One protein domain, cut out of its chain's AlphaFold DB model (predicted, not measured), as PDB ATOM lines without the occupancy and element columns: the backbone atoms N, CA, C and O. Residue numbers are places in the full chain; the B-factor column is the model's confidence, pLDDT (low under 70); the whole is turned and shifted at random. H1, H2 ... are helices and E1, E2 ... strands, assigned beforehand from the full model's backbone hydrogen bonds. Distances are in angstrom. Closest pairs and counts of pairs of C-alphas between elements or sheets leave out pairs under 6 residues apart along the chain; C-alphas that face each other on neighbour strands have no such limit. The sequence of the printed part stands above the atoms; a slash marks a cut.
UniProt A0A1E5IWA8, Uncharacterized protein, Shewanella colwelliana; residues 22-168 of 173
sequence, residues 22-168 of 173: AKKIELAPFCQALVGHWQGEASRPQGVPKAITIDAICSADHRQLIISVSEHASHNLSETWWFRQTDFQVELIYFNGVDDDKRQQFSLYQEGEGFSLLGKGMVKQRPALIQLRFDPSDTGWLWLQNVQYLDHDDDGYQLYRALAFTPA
ATOM      1  N   ALA A  22      23.635 -54.219 -30.286       86.25
ATOM      2  CA  ALA A  22      24.421 -53.224 -30.992       86.25
ATOM      3  C   ALA A  22      25.691 -52.906 -30.184       86.25
ATOM      4  O   ALA A  22      25.629 -52.413 -29.054       86.25
ATOM      5  N   LYS A  23      26.859 -53.192 -30.756       93.31
ATOM      6  CA  LYS A  23      28.163 -52.923 -30.144       93.31
ATOM      7  C   LYS A  23      28.789 -51.712 -30.820       93.31
ATOM      8  O   LYS A  23      28.862 -51.667 -32.042       93.31
ATOM      9  N   LYS A  24      29.294 -50.755 -30.037       95.50
ATOM     10  CA  LYS A  24      30.121 -49.669 -30.579       95.50
ATOM     11  C   LYS A  24      31.432 -50.248 -31.128       95.50
ATOM     12  O   LYS A  24      32.098 -51.008 -30.419       95.50
ATOM     13  N   ILE A  25      31.790 -49.908 -32.363       95.69
ATOM     14  CA  ILE A  25      32.992 -50.409 -33.044       95.69
ATOM     15  C   ILE A  25      33.805 -49.266 -33.664       95.69
ATOM     16  O   ILE A  25      33.310 -48.150 -33.821       95.69
ATOM     17  N   GLU A  26      35.046 -49.574 -34.034       96.25
ATOM     18  CA  GLU A  26      35.895 -48.719 -34.871       96.25
ATOM     19  C   GLU A  26      35.514 -48.842 -36.358       96.25
ATOM     20  O   GLU A  26      34.764 -49.738 -36.740       96.25
ATOM     21  N   LEU A  27      36.051 -47.971 -37.216       97.44
ATOM     22  CA  LEU A  27      35.715 -47.883 -38.642       97.44
ATOM     23  C   LEU A  27      36.139 -49.111 -39.461       97.44
ATOM     24  O   LEU A  27      35.508 -49.409 -40.470       97.44
ATOM     25  N   ALA A  28      37.190 -49.828 -39.054       96.94
ATOM     26  CA  ALA A  28      37.817 -50.846 -39.900       96.94
ATOM     27  C   ALA A  28      36.854 -51.949 -40.405       96.94
ATOM     28  O   ALA A  28      36.852 -52.190 -41.614       96.94
ATOM     29  N   PRO A  29      35.988 -52.570 -39.573       96.62
ATOM     30  CA  PRO A  29      35.012 -53.555 -40.050       96.62
ATOM     31  C   PRO A  29      33.988 -52.965 -41.028       96.62
ATOM     32  O   PRO A  29      33.634 -53.610 -42.008       96.62
ATOM     33  N   PHE A  30      33.541 -51.728 -40.791       97.31
ATOM     34  CA  PHE A  30      32.619 -51.020 -41.683       97.31
ATOM     35  C   PHE A  30      33.265 -50.709 -43.038       97.31
ATOM     36  O   PHE A  30      32.651 -50.906 -44.081       97.31
ATOM     37  N   CYS A  31      34.532 -50.291 -43.018       95.94
ATOM     38  CA  CYS A  31      35.329 -50.050 -44.215       95.94
ATOM     39  C   CYS A  31      35.421 -51.321 -45.072       95.94
ATOM     40  O   CYS A  31      35.047 -51.325 -46.244       95.94
ATOM     41  N   GLN A  32      35.859 -52.423 -44.459       95.69
ATOM     42  CA  GLN A  32      36.034 -53.708 -45.138       95.69
ATOM     43  C   GLN A  32      34.730 -54.243 -45.732       95.69
ATOM     44  O   GLN A  32      34.747 -54.813 -46.812       95.69
ATOM     45  N   ALA A  33      33.603 -54.022 -45.056       95.94
ATOM     46  CA  ALA A  33      32.300 -54.494 -45.508       95.94
ATOM     47  C   ALA A  33      31.747 -53.740 -46.736       95.94
ATOM     48  O   ALA A  33      30.865 -54.257 -47.428       95.94
ATOM     49  N   LEU A  34      32.229 -52.516 -46.989       96.81
ATOM     50  CA  LEU A  34      31.715 -51.635 -48.042       96.81
ATOM     51  C   LEU A  34      32.687 -51.384 -49.192       96.81
ATOM     52  O   LEU A  34      32.233 -50.928 -50.237       96.81
ATOM     53  N   VAL A  35      33.987 -51.645 -49.036       96.81
ATOM     54  CA  VAL A  35      34.977 -51.404 -50.099       96.81
ATOM     55  C   VAL A  35      34.604 -52.141 -51.390       96.81
ATOM     56  O   VAL A  35      34.223 -53.307 -51.356       96.81
ATOM     57  N   GLY A  36      34.719 -51.470 -52.535       95.56
ATOM     58  CA  GLY A  36      34.458 -52.055 -53.849       95.56
ATOM     59  C   GLY A  36      33.587 -51.188 -54.755       95.56
ATOM     60  O   GLY A  36      33.331 -50.016 -54.480       95.56
ATOM     61  N   HIS A  37      33.145 -51.804 -55.850       96.12
ATOM     62  CA  HIS A  37      32.319 -51.184 -56.881       96.12
ATOM     63  C   HIS A  37      30.903 -51.753 -56.830       96.12
ATOM     64  O   HIS A  37      30.702 -52.970 -56.916       96.12
ATOM     65  N   TRP A  38      29.917 -50.871 -56.743       96.19
ATOM     66  CA  TRP A  38      28.517 -51.231 -56.586       96.19
ATOM     67  C   TRP A  38      27.640 -50.512 -57.606       96.19
ATOM     68  O   TRP A  38      27.977 -49.452 -58.135       96.19
ATOM     69  N   GLN A  39      26.474 -51.089 -57.851       95.12
ATOM     70  CA  GLN A  39      25.422 -50.518 -58.677       95.12
ATOM     71  C   GLN A  39      24.079 -50.697 -57.980       95.12
ATOM     72  O   GLN A  39      23.898 -51.626 -57.192       95.12
ATOM     73  N   GLY A  40      23.118 -49.830 -58.273       94.31
ATOM     74  CA  GLY A  40      21.797 -49.961 -57.681       94.31
ATOM     75  C   GLY A  40      20.920 -48.752 -57.913       94.31
ATOM     76  O   GLY A  40      21.008 -48.110 -58.958       94.31
ATOM     77  N   GLU A  41      20.080 -48.438 -56.931       93.94
ATOM     78  CA  GLU A  41      19.103 -47.359 -57.018       93.94
ATOM     79  C   GLU A  41      19.094 -46.486 -55.761       93.94
ATOM     80  O   GLU A  41      19.220 -46.977 -54.639       93.94
ATOM     81  N   ALA A  42      18.891 -45.181 -55.949       93.19
ATOM     82  CA  ALA A  42      18.644 -44.211 -54.888       93.19
ATOM     83  C   ALA A  42      17.236 -43.627 -54.999       93.19
ATOM     84  O   ALA A  42      16.776 -43.298 -56.095       93.19
ATOM     85  N   SER A  43      16.586 -43.384 -53.861       91.69
ATOM     86  CA  SER A  43      15.362 -42.584 -53.812       91.69
ATOM     87  C   SER A  43      15.230 -41.776 -52.520       91.69
ATOM     88  O   SER A  43      15.822 -42.079 -51.482       91.69
ATOM     89  N   ARG A  44      14.409 -40.727 -52.588       90.62
ATOM     90  CA  ARG A  44      13.862 -40.020 -51.422       90.62
ATOM     91  C   ARG A  44      12.454 -40.553 -51.138       90.62
ATOM     92  O   ARG A  44      11.838 -41.108 -52.046       90.62
ATOM     93  N   PRO A  45      11.903 -40.364 -49.926       87.75
ATOM     94  CA  PRO A  45      10.506 -40.693 -49.665       87.75
ATOM     95  C   PRO A  45       9.592 -40.109 -50.746       87.75
ATOM     96  O   PRO A  45       9.707 -38.929 -51.074       87.75
ATOM     97  N   GLN A  46       8.713 -40.948 -51.307       87.19
ATOM     98  CA  GLN A  46       7.765 -40.590 -52.376       87.19
ATOM     99  C   GLN A  46       8.418 -40.142 -53.705       87.19
ATOM    100  O   GLN A  46       7.729 -39.677 -54.609       87.19
ATOM    101  N   GLY A  47       9.739 -40.282 -53.841       84.94
ATOM    102  CA  GLY A  47      10.477 -40.009 -55.068       84.94
ATOM    103  C   GLY A  47      10.533 -41.215 -56.006       84.94
ATOM    104  O   GLY A  47      10.399 -42.364 -55.584       84.94
ATOM    105  N   VAL A  48      10.786 -40.947 -57.288       89.12
ATOM    106  CA  VAL A  48      11.073 -41.989 -58.283       89.12
ATOM    107  C   VAL A  48      12.507 -42.496 -58.072       89.12
ATOM    108  O   VAL A  48      13.418 -41.660 -58.053       89.12
ATOM    109  N   PRO A  49      12.723 -43.819 -57.923       91.50
ATOM    110  CA  PRO A  49      14.060 -44.400 -57.864       91.50
ATOM    111  C   PRO A  49      14.900 -44.044 -59.092       91.50
ATOM    112  O   PRO A  49      14.395 -43.963 -60.213       91.50
ATOM    113  N   LYS A  50      16.194 -43.812 -58.876       91.06
ATOM    114  CA  LYS A  50      17.162 -43.504 -59.932       91.06
ATOM    115  C   LYS A  50      18.341 -44.449 -59.840       91.06
ATOM    116  O   LYS A  50      18.864 -44.644 -58.747       91.06
ATOM    117  N   ALA A  51      18.777 -44.967 -60.983       92.56
ATOM    118  CA  ALA A  51      19.980 -45.780 -61.067       92.56
ATOM    119  C   ALA A  51      21.217 -44.985 -60.615       92.56
ATOM    120  O   ALA A  51      21.363 -43.809 -60.961       92.56
ATOM    121  N   ILE A  52      22.094 -45.640 -59.859       92.75
ATOM    122  CA  ILE A  52      23.344 -45.092 -59.329       92.75
ATOM    123  C   ILE A  52      24.478 -46.109 -59.479       92.75
ATOM    124  O   ILE A  52      24.249 -47.322 -59.485       92.75
ATOM    125  N   THR A  53      25.707 -45.609 -59.517       94.56
ATOM    126  CA  THR A  53      26.909 -46.387 -59.191       94.56
ATOM    127  C   THR A  53      27.490 -45.894 -57.878       94.56
ATOM    128  O   THR A  53      27.284 -44.737 -57.501       94.56
ATOM    129  N   ILE A  54      28.188 -46.773 -57.168       95.50
ATOM    130  CA  ILE A  54      28.892 -46.430 -55.940       95.50
ATOM    131  C   ILE A  54      30.305 -46.991 -56.006       95.50
ATOM    132  O   ILE A  54      30.492 -48.185 -56.229       95.50
ATOM    133  N   ASP A  55      31.277 -46.135 -55.737       96.31
ATOM    134  CA  ASP A  55      32.679 -46.490 -55.601       96.31
ATOM    135  C   ASP A  55      33.096 -46.249 -54.152       96.31
ATOM    136  O   ASP A  55      33.020 -45.131 -53.643       96.31
ATOM    137  N   ALA A  56      33.489 -47.314 -53.460       97.38
ATOM    138  CA  ALA A  56      33.876 -47.270 -52.059       97.38
ATOM    139  C   ALA A  56      35.345 -47.673 -51.904       97.38
ATOM    140  O   ALA A  56      35.739 -48.786 -52.257       97.38
ATOM    141  N   ILE A  57      36.160 -46.774 -51.355       97.56
ATOM    142  CA  ILE A  57      37.609 -46.946 -51.223       97.56
ATOM    143  C   ILE A  57      38.005 -46.840 -49.755       97.56
ATOM    144  O   ILE A  57      37.715 -45.847 -49.087       97.56
ATOM    145  N   CYS A  58      38.723 -47.853 -49.276       97.75
ATOM    146  CA  CYS A  58      39.339 -47.864 -47.955       97.75
ATOM    147  C   CYS A  58      40.805 -47.445 -48.019       97.75
ATOM    148  O   CYS A  58      41.547 -47.887 -48.898       97.75
ATOM    149  N   SER A  59      41.253 -46.642 -47.053       97.75
ATOM    150  CA  SER A  59      42.686 -46.433 -46.836       97.75
ATOM    151  C   SER A  59      43.366 -47.730 -46.395       97.75
ATOM    152  O   SER A  59      42.744 -48.596 -45.785       97.75
ATOM    153  N   ALA A  60      44.670 -47.847 -46.655       96.94
ATOM    154  CA  ALA A  60      45.450 -49.043 -46.327       96.94
ATOM    155  C   ALA A  60      45.472 -49.389 -44.824       96.94
ATOM    156  O   ALA A  60      45.639 -50.548 -44.459       96.94
ATOM    157  N   ASP A  61      45.297 -48.398 -43.948       96.81
ATOM    158  CA  ASP A  61      45.199 -48.580 -42.495       96.81
ATOM    159  C   ASP A  61      43.756 -48.818 -42.002       96.81
ATOM    160  O   ASP A  61      43.526 -48.927 -40.799       96.81
ATOM    161  N   HIS A  62      42.783 -48.873 -42.919       96.62
ATOM    162  CA  HIS A  62      41.343 -49.009 -42.664       96.62
ATOM    163  C   HIS A  62      40.754 -47.931 -41.738       96.62
ATOM    164  O   HIS A  62      39.703 -48.125 -41.123       96.62
ATOM    165  N   ARG A  63      41.421 -46.776 -41.635       97.25
ATOM    166  CA  ARG A  63      40.962 -45.632 -40.838       97.25
ATOM    167  C   ARG A  63      40.183 -44.607 -41.644       97.25
ATOM    168  O   ARG A  63      39.708 -43.631 -41.065       97.25
ATOM    169  N   GLN A  64      40.052 -44.797 -42.952       98.25
ATOM    170  CA  GLN A  64      39.302 -43.906 -43.825       98.25
ATOM    171  C   GLN A  64      38.516 -44.715 -44.850       98.25
ATOM    172  O   GLN A  64      39.062 -45.634 -45.456       98.25
ATOM    173  N   LEU A  65      37.258 -44.337 -45.052       98.50
ATOM    174  CA  LEU A  65      36.387 -44.849 -46.103       98.50
ATOM    175  C   LEU A  65      35.856 -43.658 -46.893       98.50
ATOM    176  O   LEU A  65      35.272 -42.747 -46.309       98.50
ATOM    177  N   ILE A  66      36.039 -43.663 -48.207       97.94
ATOM    178  CA  ILE A  66      35.407 -42.709 -49.118       97.94
ATOM    179  C   ILE A  66      34.362 -43.474 -49.917       97.94
ATOM    180  O   ILE A  66      34.693 -44.496 -50.510       97.94
ATOM    181  N   ILE A  67      33.123 -42.990 -49.923       97.31
ATOM    182  CA  ILE A  67      32.033 -43.500 -50.755       97.31
ATOM    183  C   ILE A  67      31.637 -42.401 -51.741       97.31
ATOM    184  O   ILE A  67      31.063 -41.388 -51.338       97.31
ATOM    185  N   SER A  68      31.934 -42.607 -53.017       95.25
ATOM    186  CA  SER A  68      31.465 -41.779 -54.128       95.25
ATOM    187  C   SER A  68      30.192 -42.386 -54.703       95.25
ATOM    188  O   SER A  68      30.170 -43.561 -55.054       95.25
ATOM    189  N   VAL A  69      29.127 -41.600 -54.829       93.94
ATOM    190  CA  VAL A  69      27.877 -42.011 -55.476       93.94
ATOM    191  C   VAL A  69      27.748 -41.243 -56.781       93.94
ATOM    192  O   VAL A  69      27.724 -40.017 -56.772       93.94
ATOM    193  N   SER A  70      27.638 -41.965 -57.896       87.75
ATOM    194  CA  SER A  70      27.442 -41.422 -59.247       87.75
ATOM    195  C   SER A  70      28.455 -40.334 -59.644       87.75
ATOM    196  O   SER A  70      28.060 -39.313 -60.203       87.75
ATOM    197  N   GLU A  71      29.752 -40.579 -59.411       66.38
ATOM    198  CA  GLU A  71      30.899 -39.648 -59.576       66.38
ATOM    199  C   GLU A  71      31.005 -38.957 -60.960       66.38
ATOM    200  O   GLU A  71      31.716 -37.971 -61.121       66.38
ATOM    201  N   HIS A  72      30.245 -39.422 -61.958       60.44
ATOM    202  CA  HIS A  72      30.229 -38.894 -63.330       60.44
ATOM    203  C   HIS A  72      28.827 -38.510 -63.843       60.44
ATOM    204  O   HIS A  72      28.665 -38.165 -65.016       60.44
ATOM    205  N   ALA A  73      27.793 -38.595 -63.003       59.78
ATOM    206  CA  ALA A  73      26.454 -38.135 -63.359       59.78
ATOM    207  C   ALA A  73      26.372 -36.603 -63.280       59.78
ATOM    208  O   ALA A  73      27.203 -35.946 -62.652       59.78
ATOM    209  N   SER A  74      25.350 -36.004 -63.901       61.56
ATOM    210  CA  SER A  74      25.090 -34.571 -63.722       61.56
ATOM    211  C   SER A  74      24.999 -34.231 -62.226       61.56
ATOM    212  O   SER A  74      24.469 -35.023 -61.443       61.56
ATOM    213  N   HIS A  75      25.514 -33.056 -61.837       57.41
ATOM    214  CA  HIS A  75      25.765 -32.617 -60.449       57.41
ATOM    215  C   HIS A  75      24.663 -32.930 -59.416       57.41
ATOM    216  O   HIS A  75      24.940 -33.049 -58.232       57.41
ATOM    217  N   ASN A  76      23.412 -33.107 -59.841       64.00
ATOM    218  CA  ASN A  76      22.280 -33.383 -58.958       64.00
ATOM    219  C   ASN A  76      22.263 -34.800 -58.354       64.00
ATOM    220  O   ASN A  76      21.385 -35.080 -57.535       64.00
ATOM    221  N   LEU A  77      23.156 -35.700 -58.783       65.69
ATOM    222  CA  LEU A  77      23.247 -37.079 -58.282       65.69
ATOM    223  C   LEU A  77      24.642 -37.457 -57.772       65.69
ATOM    224  O   LEU A  77      24.777 -38.533 -57.197       65.69
ATOM    225  N   SER A  78      25.644 -36.595 -57.973       83.94
ATOM    226  CA  SER A  78      27.017 -36.857 -57.546       83.94
ATOM    227  C   SER A  78      27.222 -36.403 -56.105       83.94
ATOM    228  O   SER A  78      27.017 -35.234 -55.777       83.94
ATOM    229  N   GLU A  79      27.658 -37.311 -55.244       90.75
ATOM    230  CA  GLU A  79      27.991 -37.003 -53.853       90.75
ATOM    231  C   GLU A  79      29.150 -37.863 -53.350       90.75
ATOM    232  O   GLU A  79      29.340 -38.994 -53.792       90.75
ATOM    233  N   THR A  80      29.903 -37.330 -52.392       93.88
ATOM    234  CA  THR A  80      31.034 -38.010 -51.760       93.88
ATOM    235  C   THR A  80      30.876 -37.973 -50.245       93.88
ATOM    236  O   THR A  80      30.642 -36.917 -49.651       93.88
ATOM    237  N   TRP A  81      31.025 -39.139 -49.619       96.38
ATOM    238  CA  TRP A  81      30.957 -39.344 -48.175       96.38
ATOM    239  C   TRP A  81      32.295 -39.867 -47.682       96.38
ATOM    240  O   TRP A  81      32.660 -41.009 -47.953       96.38
ATOM    241  N   TRP A  82      33.032 -39.039 -46.953       97.50
ATOM    242  CA  TRP A  82      34.337 -39.395 -46.413       97.50
ATOM    243  C   TRP A  82      34.253 -39.607 -44.905       97.50
ATOM    244  O   TRP A  82      34.125 -38.661 -44.132       97.50
ATOM    245  N   PHE A  83      34.336 -40.868 -44.497       98.12
ATOM    246  CA  PHE A  83      34.373 -41.304 -43.108       98.12
ATOM    247  C   PHE A  83      35.822 -41.443 -42.647       98.12
ATOM    248  O   PHE A  83      36.631 -42.091 -43.315       98.12
ATOM    249  N   ARG A  84      36.159 -40.865 -41.494       97.88
ATOM    250  CA  ARG A  84      37.512 -40.864 -40.929       97.88
ATOM    251  C   ARG A  84      37.476 -41.243 -39.460       97.88
ATOM    252  O   ARG A  84      36.784 -40.619 -38.660       97.88
ATOM    253  N   GLN A  85      38.263 -42.245 -39.097       97.50
ATOM    254  CA  GLN A  85      38.432 -42.669 -37.717       97.50
ATOM    255  C   GLN A  85      39.208 -41.610 -36.926       97.50
ATOM    256  O   GLN A  85      40.408 -41.413 -37.144       97.50
ATOM    257  N   THR A  86      38.543 -40.993 -35.956       93.31
ATOM    258  CA  THR A  86      39.175 -40.197 -34.889       93.31
ATOM    259  C   THR A  86      39.378 -41.079 -33.650       93.31
ATOM    260  O   THR A  86      39.308 -42.297 -33.770       93.31
ATOM    261  N   ASP A  87      39.663 -40.531 -32.470       86.12
ATOM    262  CA  ASP A  87      39.977 -41.361 -31.296       86.12
ATOM    263  C   ASP A  87      38.826 -42.301 -30.898       86.12
ATOM    264  O   ASP A  87      39.027 -43.500 -30.766       86.12
ATOM    265  N   PHE A  88      37.607 -41.769 -30.750       81.62
ATOM    266  CA  PHE A  88      36.436 -42.544 -30.294       81.62
ATOM    267  C   PHE A  88      35.185 -42.331 -31.158       81.62
ATOM    268  O   PHE A  88      34.070 -42.692 -30.748       81.62
ATOM    269  N   GLN A  89      35.345 -41.673 -32.305       94.31
ATOM    270  CA  GLN A  89      34.270 -41.240 -33.196       94.31
ATOM    271  C   GLN A  89      34.699 -41.361 -34.658       94.31
ATOM    272  O   GLN A  89      35.885 -41.417 -34.985       94.31
ATOM    273  N   VAL A  90      33.712 -41.339 -35.542       97.31
ATOM    274  CA  VAL A  90      33.902 -41.238 -36.982       97.31
ATOM    275  C   VAL A  90      33.528 -39.824 -37.411       97.31
ATOM    276  O   VAL A  90      32.374 -39.419 -37.272       97.31
ATOM    277  N   GLU A  91      34.493 -39.084 -37.946       97.06
ATOM    278  CA  GLU A  91      34.220 -37.835 -38.653       97.06
ATOM    279  C   GLU A  91      33.659 -38.179 -40.036       97.06
ATOM    280  O   GLU A  91      34.269 -38.947 -40.776       97.06
ATOM    281  N   LEU A  92      32.513 -37.606 -40.389       96.31
ATOM    282  CA  LEU A  92      31.978 -37.593 -41.742       96.31
ATOM    283  C   LEU A  92      32.211 -36.214 -42.356       96.31
ATOM    284  O   LEU A  92      31.764 -35.209 -41.803       96.31
ATOM    285  N   ILE A  93      32.828 -36.192 -43.532       94.50
ATOM    286  CA  ILE A  93      32.877 -35.040 -44.428       94.50
ATOM    287  C   ILE A  93      32.016 -35.378 -45.650       94.50
ATOM    288  O   ILE A  93      32.280 -36.356 -46.346       94.50
ATOM    289  N   TYR A  94      30.962 -34.598 -45.879       91.88
ATOM    290  CA  TYR A  94      30.037 -34.761 -46.999       91.88
ATOM    291  C   TYR A  94      30.190 -33.625 -48.005       91.88
ATOM    292  O   TYR A  94      30.136 -32.453 -47.622       91.88
ATOM    293  N   PHE A  95      30.285 -33.990 -49.281       87.50
ATOM    294  CA  PHE A  95      30.407 -33.074 -50.408       87.50
ATOM    295  C   PHE A  95      29.412 -33.438 -51.517       87.50
ATOM    296  O   PHE A  95      29.248 -34.609 -51.853       87.50
ATOM    297  N   ASN A  96      28.754 -32.433 -52.098       84.44
ATOM    298  CA  ASN A  96      27.808 -32.593 -53.213       84.44
ATOM    299  C   ASN A  96      28.151 -31.734 -54.440       84.44
ATOM    300  O   ASN A  96      27.317 -31.585 -55.329       84.44
ATOM    301  N   GLY A  97      29.333 -31.106 -54.478       76.69
ATOM    302  CA  GLY A  97      29.734 -30.251 -55.599       76.69
ATOM    303  C   GLY A  97      29.049 -28.888 -55.684       76.69
ATOM    304  O   GLY A  97      29.334 -28.156 -56.628       76.69
ATOM    305  N   VAL A  98      28.152 -28.545 -54.751       79.12
ATOM    306  CA  VAL A  98      27.336 -27.319 -54.812       79.12
ATOM    307  C   VAL A  98      27.416 -26.515 -53.520       79.12
ATOM    308  O   VAL A  98      27.681 -25.317 -53.565       79.12
ATOM    309  N   ASP A  99      27.169 -27.162 -52.383       80.56
ATOM    310  CA  ASP A  99      27.243 -26.539 -51.063       80.56
ATOM    311  C   ASP A  99      28.659 -26.666 -50.483       80.56
ATOM    312  O   ASP A  99      29.432 -27.537 -50.886       80.56
ATOM    313  N   ASP A 100      28.947 -25.867 -49.453       83.88
ATOM    314  CA  ASP A 100      30.118 -26.069 -48.598       83.88
ATOM    315  C   ASP A 100      30.132 -27.477 -47.973       83.88
ATOM    316  O   ASP A 100      29.085 -28.034 -47.606       83.88
ATOM    317  N   ASP A 101      31.342 -28.011 -47.782       86.00
ATOM    318  CA  ASP A 101      31.583 -29.291 -47.118       86.00
ATOM    319  C   ASP A 101      30.913 -29.343 -45.741       86.00
ATOM    320  O   ASP A 101      31.149 -28.510 -44.858       86.00
ATOM    321  N   LYS A 102      30.121 -30.391 -45.510       89.12
ATOM    322  CA  LYS A 102      29.442 -30.602 -44.226       89.12
ATOM    323  C   LYS A 102      30.259 -31.575 -43.394       89.12
ATOM    324  O   LYS A 102      30.449 -32.719 -43.795       89.12
ATOM    325  N   ARG A 103      30.713 -31.130 -42.220       92.38
ATOM    326  CA  ARG A 103      31.477 -31.949 -41.267       92.38
ATOM    327  C   ARG A 103      30.634 -32.313 -40.058       92.38
ATOM    328  O   ARG A 103      30.004 -31.441 -39.461       92.38
ATOM    329  N   GLN A 104      30.610 -33.592 -39.705       92.81
ATOM    330  CA  GLN A 104      29.767 -34.129 -38.637       92.81
ATOM    331  C   GLN A 104      30.491 -35.257 -37.900       92.81
ATOM    332  O   GLN A 104      31.295 -35.968 -38.490       92.81
ATOM    333  N   GLN A 105      30.200 -35.426 -36.611       95.31
ATOM    334  CA  GLN A 105      30.781 -36.490 -35.790       95.31
ATOM    335  C   GLN A 105      29.732 -37.557 -35.489       95.31
ATOM    336  O   GLN A 105      28.615 -37.245 -35.065       95.31
ATOM    337  N   PHE A 106      30.116 -38.814 -35.677       97.31
ATOM    338  CA  PHE A 106      29.267 -39.979 -35.478       97.31
ATOM    339  C   PHE A 106      29.908 -40.982 -34.519       97.31
ATOM    340  O   PHE A 106      31.126 -41.119 -34.432       97.31
ATOM    341  N   SER A 107      29.072 -41.735 -33.812       97.31
ATOM    342  CA  SER A 107      29.462 -43.005 -33.197       97.31
ATOM    343  C   SER A 107      28.992 -44.151 -34.085       97.31
ATOM    344  O   SER A 107      27.830 -44.167 -34.492       97.31
ATOM    345  N   LEU A 108      29.889 -45.089 -34.381       97.69
ATOM    346  CA  LEU A 108      29.611 -46.257 -35.212       97.69
ATOM    347  C   LEU A 108      29.278 -47.470 -34.337       97.69
ATOM    348  O   LEU A 108      29.992 -47.792 -33.387       97.69
ATOM    349  N   TYR A 109      28.196 -48.148 -34.689       97.31
ATOM    350  CA  TYR A 109      27.715 -49.358 -34.045       97.31
ATOM    351  C   TYR A 109      27.546 -50.465 -35.077       97.31
ATOM    352  O   TYR A 109      27.199 -50.201 -36.227       97.31
ATOM    353  N   GLN A 110      27.750 -51.701 -34.641       96.38
ATOM    354  CA  GLN A 110      27.456 -52.903 -35.402       96.38
ATOM    355  C   GLN A 110      26.369 -53.702 -34.690       96.38
ATOM    356  O   GLN A 110      26.477 -53.963 -33.490       96.38
ATOM    357  N   GLU A 111      25.350 -54.106 -35.438       93.62
ATOM    358  CA  GLU A 111      24.253 -54.953 -34.983       93.62
ATOM    359  C   GLU A 111      24.067 -56.087 -36.000       93.62
ATOM    360  O   GLU A 111      23.670 -55.866 -37.143       93.62
ATOM    361  N   GLY A 112      24.425 -57.313 -35.606       92.12
ATOM    362  CA  GLY A 112      24.545 -58.424 -36.551       92.12
ATOM    363  C   GLY A 112      25.578 -58.117 -37.641       92.12
ATOM    364  O   GLY A 112      26.732 -57.801 -37.344       92.12
ATOM    365  N   GLU A 113      25.156 -58.207 -38.899       93.12
ATOM    366  CA  GLU A 113      25.961 -57.837 -40.074       93.12
ATOM    367  C   GLU A 113      25.741 -56.382 -40.522       93.12
ATOM    368  O   GLU A 113      26.398 -55.918 -41.451       93.12
ATOM    369  N   GLY A 114      24.818 -55.664 -39.878       96.69
ATOM    370  CA  GLY A 114      24.502 -54.278 -40.194       96.69
ATOM    371  C   GLY A 114      25.328 -53.275 -39.398       96.69
ATOM    372  O   GLY A 114      25.862 -53.570 -38.323       96.69
ATOM    373  N   PHE A 115      25.377 -52.050 -39.914       98.00
ATOM    374  CA  PHE A 115      26.068 -50.929 -39.289       98.00
ATOM    375  C   PHE A 115      25.136 -49.739 -39.094       98.00
ATOM    376  O   PHE A 115      24.259 -49.470 -39.911       98.00
ATOM    377  N   SER A 116      25.349 -48.991 -38.016       97.81
ATOM    378  CA  SER A 116      24.639 -47.746 -37.734       97.81
ATOM    379  C   SER A 116      25.610 -46.665 -37.277       97.81
ATOM    380  O   SER A 116      26.292 -46.828 -36.269       97.81
ATOM    381  N   LEU A 117      25.643 -45.537 -37.985       97.69
ATOM    382  CA  LEU A 117      26.298 -44.315 -37.531       97.69
ATOM    383  C   LEU A 117      25.252 -43.383 -36.925       97.69
ATOM    384  O   LEU A 117      24.290 -43.015 -37.595       97.69
ATOM    385  N   LEU A 118      25.463 -42.978 -35.672       97.06
ATOM    386  CA  LEU A 118      24.590 -42.061 -34.937       97.06
ATOM    387  C   LEU A 118      25.325 -40.762 -34.621       97.06
ATOM    388  O   LEU A 118      26.396 -40.790 -34.011       97.06
ATOM    389  N   GLY A 119      24.759 -39.629 -35.026       95.44
ATOM    390  CA  GLY A 119      25.393 -38.321 -34.882       95.44
ATOM    391  C   GLY A 119      24.385 -37.188 -34.761       95.44
ATOM    392  O   GLY A 119      23.183 -37.367 -34.956       95.44
ATOM    393  N   LYS A 120      24.887 -35.999 -34.427       93.31
ATOM    394  CA  LYS A 120      24.120 -34.748 -34.462       93.31
ATOM    395  C   LYS A 120      24.662 -33.874 -35.584       93.31
ATOM    396  O   LYS A 120      25.870 -33.841 -35.809       93.31
ATOM    397  N   GLY A 121      23.787 -33.144 -36.258       90.62
ATOM    398  CA  GLY A 121      24.201 -32.263 -37.338       90.62
ATOM    399  C   GLY A 121      23.095 -31.333 -37.802       90.62
ATOM    400  O   GLY A 121      22.100 -31.127 -37.111       90.62
ATOM    401  N   MET A 122      23.294 -30.778 -38.996       88.44
ATOM    402  CA  MET A 122      22.343 -29.889 -39.652       88.44
ATOM    403  C   MET A 122      21.815 -30.549 -40.922       88.44
ATOM    404  O   MET A 122      22.593 -30.952 -41.789       88.44
ATOM    405  N   VAL A 123      20.494 -30.616 -41.063       86.38
ATOM    406  CA  VAL A 123      19.812 -31.077 -42.278       86.38
ATOM    407  C   VAL A 123      18.859 -29.975 -42.712       86.38
ATOM    408  O   VAL A 123      18.038 -29.529 -41.921       86.38
ATOM    409  N   LYS A 124      18.989 -29.490 -43.955       85.56
ATOM    410  CA  LYS A 124      18.210 -28.341 -44.462       85.56
ATOM    411  C   LYS A 124      18.214 -27.140 -43.494       85.56
ATOM    412  O   LYS A 124      17.167 -26.575 -43.208       85.56
ATOM    413  N   GLN A 125      19.393 -26.788 -42.971       87.38
ATOM    414  CA  GLN A 125      19.591 -25.690 -42.008       87.38
ATOM    415  C   GLN A 125      18.855 -25.852 -40.667       87.38
ATOM    416  O   GLN A 125      18.743 -24.891 -39.912       87.38
ATOM    417  N   ARG A 126      18.420 -27.068 -40.322       90.50
ATOM    418  CA  ARG A 126      17.788 -27.372 -39.036       90.50
ATOM    419  C   ARG A 126      18.617 -28.372 -38.234       90.50
ATOM    420  O   ARG A 126      19.173 -29.297 -38.838       90.50
ATOM    421  N   PRO A 127      18.710 -28.207 -36.905       92.88
ATOM    422  CA  PRO A 127      19.410 -29.151 -36.048       92.88
ATOM    423  C   PRO A 127      18.674 -30.492 -36.038       92.88
ATOM    424  O   PRO A 127      17.457 -30.542 -35.872       92.88
ATOM    425  N   ALA A 128      19.407 -31.587 -36.212       94.62
ATOM    426  CA  ALA A 128      18.835 -32.926 -36.267       94.62
ATOM    427  C   ALA A 128      19.767 -33.978 -35.654       94.62
ATOM    428  O   ALA A 128      20.996 -33.861 -35.717       94.62
ATOM    429  N   LEU A 129      19.175 -35.041 -35.108       95.50
ATOM    430  CA  LEU A 129      19.846 -36.330 -34.989       95.50
ATOM    431  C   LEU A 129      19.846 -36.988 -36.366       95.50
ATOM    432  O   LEU A 129      18.833 -36.988 -37.066       95.50
ATOM    433  N   ILE A 130      20.986 -37.541 -36.754       96.12
ATOM    434  CA  ILE A 130      21.181 -38.205 -38.037       96.12
ATOM    435  C   ILE A 130      21.586 -39.641 -37.744       96.12
ATOM    436  O   ILE A 130      22.517 -39.894 -36.976       96.12
ATOM    437  N   GLN A 131      20.893 -40.571 -38.386       97.38
ATOM    438  CA  GLN A 131      21.229 -41.981 -38.376       97.38
ATOM    439  C   GLN A 131      21.526 -42.423 -39.808       97.38
ATOM    440  O   GLN A 131      20.672 -42.305 -40.684       97.38
ATOM    441  N   LEU A 132      22.719 -42.963 -40.039       97.75
ATOM    442  CA  LEU A 132      23.048 -43.678 -41.270       97.75
ATOM    443  C   LEU A 132      23.030 -45.168 -40.953       97.75
ATOM    444  O   LEU A 132      23.825 -45.611 -40.128       97.75
ATOM    445  N   ARG A 133      22.130 -45.928 -41.570       97.88
ATOM    446  CA  ARG A 133      22.064 -47.385 -41.426       97.88
ATOM    447  C   ARG A 133      22.537 -48.052 -42.694       97.88
ATOM    448  O   ARG A 133      22.142 -47.625 -43.770       97.88
ATOM    449  N   PHE A 134      23.327 -49.098 -42.550       98.06
ATOM    450  CA  PHE A 134      23.749 -49.978 -43.628       98.06
ATOM    451  C   PHE A 134      23.295 -51.375 -43.244       98.06
ATOM    452  O   PHE A 134      23.961 -52.064 -42.473       98.06
ATOM    453  N   ASP A 135      22.117 -51.742 -43.727       97.25
ATOM    454  CA  ASP A 135      21.514 -53.036 -43.462       97.25
ATOM    455  C   ASP A 135      21.942 -54.011 -44.575       97.25
ATOM    456  O   ASP A 135      21.896 -53.647 -45.756       97.25
ATOM    457  N   PRO A 136      22.391 -55.232 -44.250       95.19
ATOM    458  CA  PRO A 136      22.699 -56.234 -45.263       95.19
ATOM    459  C   PRO A 136      21.422 -56.615 -46.027       95.19
ATOM    460  O   PRO A 136      20.348 -56.751 -45.438       95.19
ATOM    461  N   SER A 137      21.537 -56.812 -47.338       90.75
ATOM    462  CA  SER A 137      20.506 -57.451 -48.166       90.75
ATOM    463  C   SER A 137      21.060 -58.737 -48.781       90.75
ATOM    464  O   SER A 137      22.273 -58.951 -48.752       90.75
ATOM    465  N   ASP A 138      20.197 -59.572 -49.369       85.62
ATOM    466  CA  ASP A 138      20.561 -60.886 -49.932       85.62
ATOM    467  C   ASP A 138      21.837 -60.869 -50.785       85.62
ATOM    468  O   ASP A 138      22.623 -61.812 -50.769       85.62
ATOM    469  N   THR A 139      22.042 -59.792 -51.545       86.44
ATOM    470  CA  THR A 139      23.160 -59.661 -52.489       86.44
ATOM    471  C   THR A 139      23.951 -58.368 -52.317       86.44
ATOM    472  O   THR A 139      24.817 -58.076 -53.137       86.44
ATOM    473  N   GLY A 140      23.697 -57.580 -51.272       94.12
ATOM    474  CA  GLY A 140      24.328 -56.272 -51.134       94.12
ATOM    475  C   GLY A 140      23.956 -55.542 -49.854       94.12
ATOM    476  O   GLY A 140      24.021 -56.109 -48.760       94.12
ATOM    477  N   TRP A 141      23.611 -54.266 -49.999       97.38
ATOM    478  CA  TRP A 141      23.350 -53.359 -48.891       97.38
ATOM    479  C   TRP A 141      22.140 -52.472 -49.161       97.38
ATOM    480  O   TRP A 141      21.901 -52.018 -50.283       97.38
ATOM    481  N   LEU A 142      21.407 -52.187 -48.092       97.38
ATOM    482  CA  LEU A 142      20.435 -51.115 -48.008       97.38
ATOM    483  C   LEU A 142      21.010 -50.026 -47.100       97.38
ATOM    484  O   LEU A 142      21.105 -50.189 -45.886       97.38
ATOM    485  N   TRP A 143      21.389 -48.901 -47.695       97.69
ATOM    486  CA  TRP A 143      21.824 -47.717 -46.971       97.69
ATOM    487  C   TRP A 143      20.662 -46.744 -46.786       97.69
ATOM    488  O   TRP A 143      20.151 -46.163 -47.742       97.69
ATOM    489  N   LEU A 144      20.268 -46.526 -45.537       97.44
ATOM    490  CA  LEU A 144      19.249 -45.562 -45.140       97.44
ATOM    491  C   LEU A 144      19.895 -44.367 -44.444       97.44
ATOM    492  O   LEU A 144      20.747 -44.526 -43.573       97.44
ATOM    493  N   GLN A 145      19.444 -43.163 -44.774       96.00
ATOM    494  CA  GLN A 145      19.680 -41.985 -43.947       96.00
ATOM    495  C   GLN A 145      18.352 -41.581 -43.327       96.00
ATOM    496  O   GLN A 145      17.414 -41.222 -44.042       96.00
ATOM    497  N   ASN A 146      18.298 -41.596 -42.003       96.81
ATOM    498  CA  ASN A 146      17.157 -41.150 -41.226       96.81
ATOM    499  C   ASN A 146      17.514 -39.896 -40.429       96.81
ATOM    500  O   ASN A 146      18.668 -39.697 -40.036       96.81
ATOM    501  N   VAL A 147      16.518 -39.050 -40.187       95.44
ATOM    502  CA  VAL A 147      16.680 -37.779 -39.481       95.44
ATOM    503  C   VAL A 147      15.582 -37.602 -38.441       95.44
ATOM    504  O   VAL A 147      14.428 -37.921 -38.707       95.44
ATOM    505  N   GLN A 148      15.931 -37.077 -37.274       95.69
ATOM    506  CA  GLN A 148      14.978 -36.581 -36.283       95.69
ATOM    507  C   GLN A 148      15.323 -35.120 -36.011       95.69
ATOM    508  O   GLN A 148      16.408 -34.825 -35.507       95.69
ATOM    509  N   TYR A 149      14.440 -34.202 -36.391       93.50
ATOM    510  CA  TYR A 149      14.659 -32.777 -36.163       93.50
ATOM    511  C   TYR A 149      14.531 -32.456 -34.672       93.50
ATOM    512  O   TYR A 149      13.609 -32.916 -34.014       93.50
ATOM    513  N   LEU A 150      15.474 -31.682 -34.134       91.00
ATOM    514  CA  LEU A 150      15.530 -31.337 -32.705       91.00
ATOM    515  C   LEU A 150      14.664 -30.123 -32.344       91.00
ATOM    516  O   LEU A 150      14.470 -29.829 -31.170       91.00
ATOM    517  N   ASP A 151      14.200 -29.397 -33.354       90.31
ATOM    518  CA  ASP A 151      13.323 -28.229 -33.268       90.31
ATOM    519  C   ASP A 151      11.867 -28.573 -33.642       90.31
ATOM    520  O   ASP A 151      11.065 -27.679 -33.912       90.31
ATOM    521  N   HIS A 152      11.529 -29.864 -33.706       85.00
ATOM    522  CA  HIS A 152      10.180 -30.357 -33.957       85.00
ATOM    523  C   HIS A 152       9.820 -31.439 -32.946       85.00
ATOM    524  O   HIS A 152      10.684 -32.219 -32.551       85.00
ATOM    525  N   ASP A 153       8.542 -31.529 -32.598       78.75
ATOM    526  CA  ASP A 153       8.020 -32.511 -31.642       78.75
ATOM    527  C   ASP A 153       7.808 -33.894 -32.295       78.75
ATOM    528  O   ASP A 153       6.847 -34.598 -32.001       78.75
ATOM    529  N   ASP A 154       8.689 -34.284 -33.224       78.69
ATOM    530  CA  ASP A 154       8.676 -35.626 -33.803       78.69
ATOM    531  C   ASP A 154       9.248 -36.631 -32.796       78.69
ATOM    532  O   ASP A 154      10.421 -36.564 -32.409       78.69
ATOM    533  N   ASP A 155       8.452 -37.644 -32.460       78.31
ATOM    534  CA  ASP A 155       8.837 -38.696 -31.514       78.31
ATOM    535  C   ASP A 155       9.901 -39.672 -32.065       78.31
ATOM    536  O   ASP A 155      10.345 -40.577 -31.354       78.31
ATOM    537  N   GLY A 156      10.347 -39.521 -33.321       87.75
ATOM    538  CA  GLY A 156      11.317 -40.450 -33.895       87.75
ATOM    539  C   GLY A 156      11.956 -40.053 -35.222       87.75
ATOM    540  O   GLY A 156      11.725 -38.991 -35.794       87.75
ATOM    541  N   TYR A 157      12.801 -40.963 -35.702       92.12
ATOM    542  CA  TYR A 157      13.506 -40.837 -36.969       92.12
ATOM    543  C   TYR A 157      12.559 -40.988 -38.164       92.12
ATOM    544  O   TYR A 157      11.814 -41.961 -38.268       92.12
ATOM    545  N   GLN A 158      12.671 -40.070 -39.118       93.62
ATOM    546  CA  GLN A 158      12.010 -40.127 -40.417       93.62
ATOM    547  C   GLN A 158      13.027 -40.464 -41.509       93.62
ATOM    548  O   GLN A 158      14.150 -39.950 -41.507       93.62
ATOM    549  N   LEU A 159      12.634 -41.304 -42.469       94.38
ATOM    550  CA  LEU A 159      13.468 -41.612 -43.629       94.38
ATOM    551  C   LEU A 159      13.716 -40.334 -44.437       94.38
ATOM    552  O   LEU A 159      12.778 -39.668 -44.861       94.38
ATOM    553  N   TYR A 160      14.981 -40.009 -44.683       92.69
ATOM    554  CA  TYR A 160      15.380 -38.881 -45.524       92.69
ATOM    555  C   TYR A 160      15.713 -39.332 -46.949       92.69
ATOM    556  O   TYR A 160      15.354 -38.659 -47.919       92.69
ATOM    557  N   ARG A 161      16.388 -40.479 -47.079       92.62
ATOM    558  CA  ARG A 161      16.726 -41.131 -48.354       92.62
ATOM    559  C   ARG A 161      17.149 -42.584 -48.140       92.62
ATOM    560  O   ARG A 161      17.601 -42.937 -47.050       92.62
ATOM    561  N   ALA A 162      17.064 -43.373 -49.204       95.19
ATOM    562  CA  ALA A 162      17.499 -44.761 -49.247       95.19
ATOM    563  C   ALA A 162      18.293 -45.042 -50.529       95.19
ATOM    564  O   ALA A 162      17.940 -44.541 -51.598       95.19
ATOM    565  N   LEU A 163      19.350 -45.839 -50.405       95.69
ATOM    566  CA  LEU A 163      20.137 -46.388 -51.500       95.69
ATOM    567  C   LEU A 163      20.160 -47.908 -51.333       95.69
ATOM    568  O   LEU A 163      20.554 -48.401 -50.281       95.69
ATOM    569  N   ALA A 164      19.758 -48.650 -52.355       96.00
ATOM    570  CA  ALA A 164      19.907 -50.101 -52.402       96.00
ATOM    571  C   ALA A 164      20.939 -50.433 -53.471       96.00
ATOM    572  O   ALA A 164      20.810 -49.958 -54.598       96.00
ATOM    573  N   PHE A 165      21.964 -51.211 -53.133       95.81
ATOM    574  CA  PHE A 165      23.055 -51.493 -54.059       95.81
ATOM    575  C   PHE A 165      23.636 -52.887 -53.880       95.81
ATOM    576  O   PHE A 165      23.667 -53.444 -52.783       95.81
ATOM    577  N   THR A 166      24.105 -53.439 -54.991       96.56
ATOM    578  CA  THR A 166      24.729 -54.755 -55.102       96.56
ATOM    579  C   THR A 166      26.066 -54.629 -55.836       96.56
ATOM    580  O   THR A 166      26.302 -53.634 -56.529       96.56
ATOM    581  N   PRO A 167      26.987 -55.588 -55.666       95.19
ATOM    582  CA  PRO A 167      28.282 -55.553 -56.332       95.19
ATOM    583  C   PRO A 167      28.107 -55.510 -57.849       95.19
ATOM    584  O   PRO A 167      27.377 -56.327 -58.412       95.19
ATOM    585  N   ALA A 168      28.827 -54.619 -58.530       89.19
ATOM    586  CA  ALA A 168      28.744 -54.496 -59.988       89.19
ATOM    587  C   ALA A 168      29.185 -55.786 -60.722       89.19
ATOM    588  O   ALA A 168      28.747 -56.051 -61.838       89.19
TER     589      ALA A 168
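What this domain is: This is residues 22 to 168 of the 173 residues of an uncharacterized protein of Shewanella colwelliana (UniProt A0A1E5IWA8). Look for a closed barrel of ten strands, E1 to E10, whose ring runs in chain order and closes where E10 meets E1, with one short helix, H1, capping one end of it from outside. The chain goes round the ring strand by strand, folding back in a hairpin each time, and the links E1 to E2, E3 to E4 and E5 to E6 lie at the end away from H1. The printed part has 147 residues, with one named helix and then ten named strands along the chain, each neighbour pair antiparallel; the class is mostly strand. The whole is compact, with a radius of gyration of the C-alphas of 14.6 A, and rounded, spanning 41 by 37 by 32 A.

Where its parts are: Start at Ala 22 and go to C-alpha 27 at (35.715, -47.883, -38.642), where H1 begins; it runs through residues 27 to 34, 10.9 A from first to last C-alpha. E1 follows at residues 36 to 43, 21.3 A long, and bends by 58 degrees at residue 40. Next come E2 at residues 50 to 58, 25.6 A, E3 at residues 64 to 69, E4 at residues 79 to 85 and E5 at residues 90 to 95. E6, residues 102 to 111, is 26.6 A long and bends by 56 degrees at residue 105. E7, residues 114 to 123, is 23.8 A long and bends by 80 degrees at residue 120. Find C-alpha 126 at (17.788, -27.372, -39.036); there begins E8, residues 126 to 137, the longest strand by residues, 31.6 A from end to end. E9 holds residues 140 to 149, 29.5 A, and E10 holds residues 158 to 167, 27.5 A, ending at C-alpha 167 at (28.282, -55.553, -56.332).

How they stand to each other: Read the ten strands as a meander, each strand the antiparallel neighbour of the one before. In the hairpin of E1 and E2, N 38 and O 54 are 2.8 A apart, within hydrogen-bond range. Go on to E2 and E3, where N 57 and O 66 are 2.8 A apart, and to E3 and E4, with N 67 and O 81 at 2.8 A. E4 and E5 show N 84 and O 91 at 2.8 A. E5 and E6 stand at 130 degrees between their directions, with N 92 and O 104 at 2.8 A. E6 and E7 have N 109 and O 116 at 2.8 A, E7 and E8 have N 117 and O 132 at 2.8 A, and E8 and E9 have N 133 and O 144 at 2.8 A. E9 and E10 have N 143 and O 163 at 2.8 A. The ring closes between E10 and E1, antiparallel at 142 degrees, where N 41 and O 164 are 2.9 A apart. Among the strands that are apart, with no C-alpha of the one within 8 A of the other, are E3 and E8, and E1 and E6. H1 is on the barrel and outside it, over none of the strands, at a height over the sheet of 5.6 A. Its closest C-alphas to E3 are those of Cys 31 and Leu 65, 5.6 A apart; to E7 they are those of Phe 30 and Phe 115, 7.0 A apart. In H1 every O i to N i+4 pair is within hydrogen-bond range. Before H1, residues 23 to 24 pair antiparallel with residues 109 to 110 of E6.

The domain as a whole: The two C-alphas farthest apart are those of Ala 60 and Asp 153, 43.5 A. The printed part runs from residue 22 to residue 168 and has no cut. No link is long; the one from E3 to E4, with 9 residues, is short. Look there for low confidence: residues 71 to 77 have pLDDT under 70, while the mean of the printed part is 91.7.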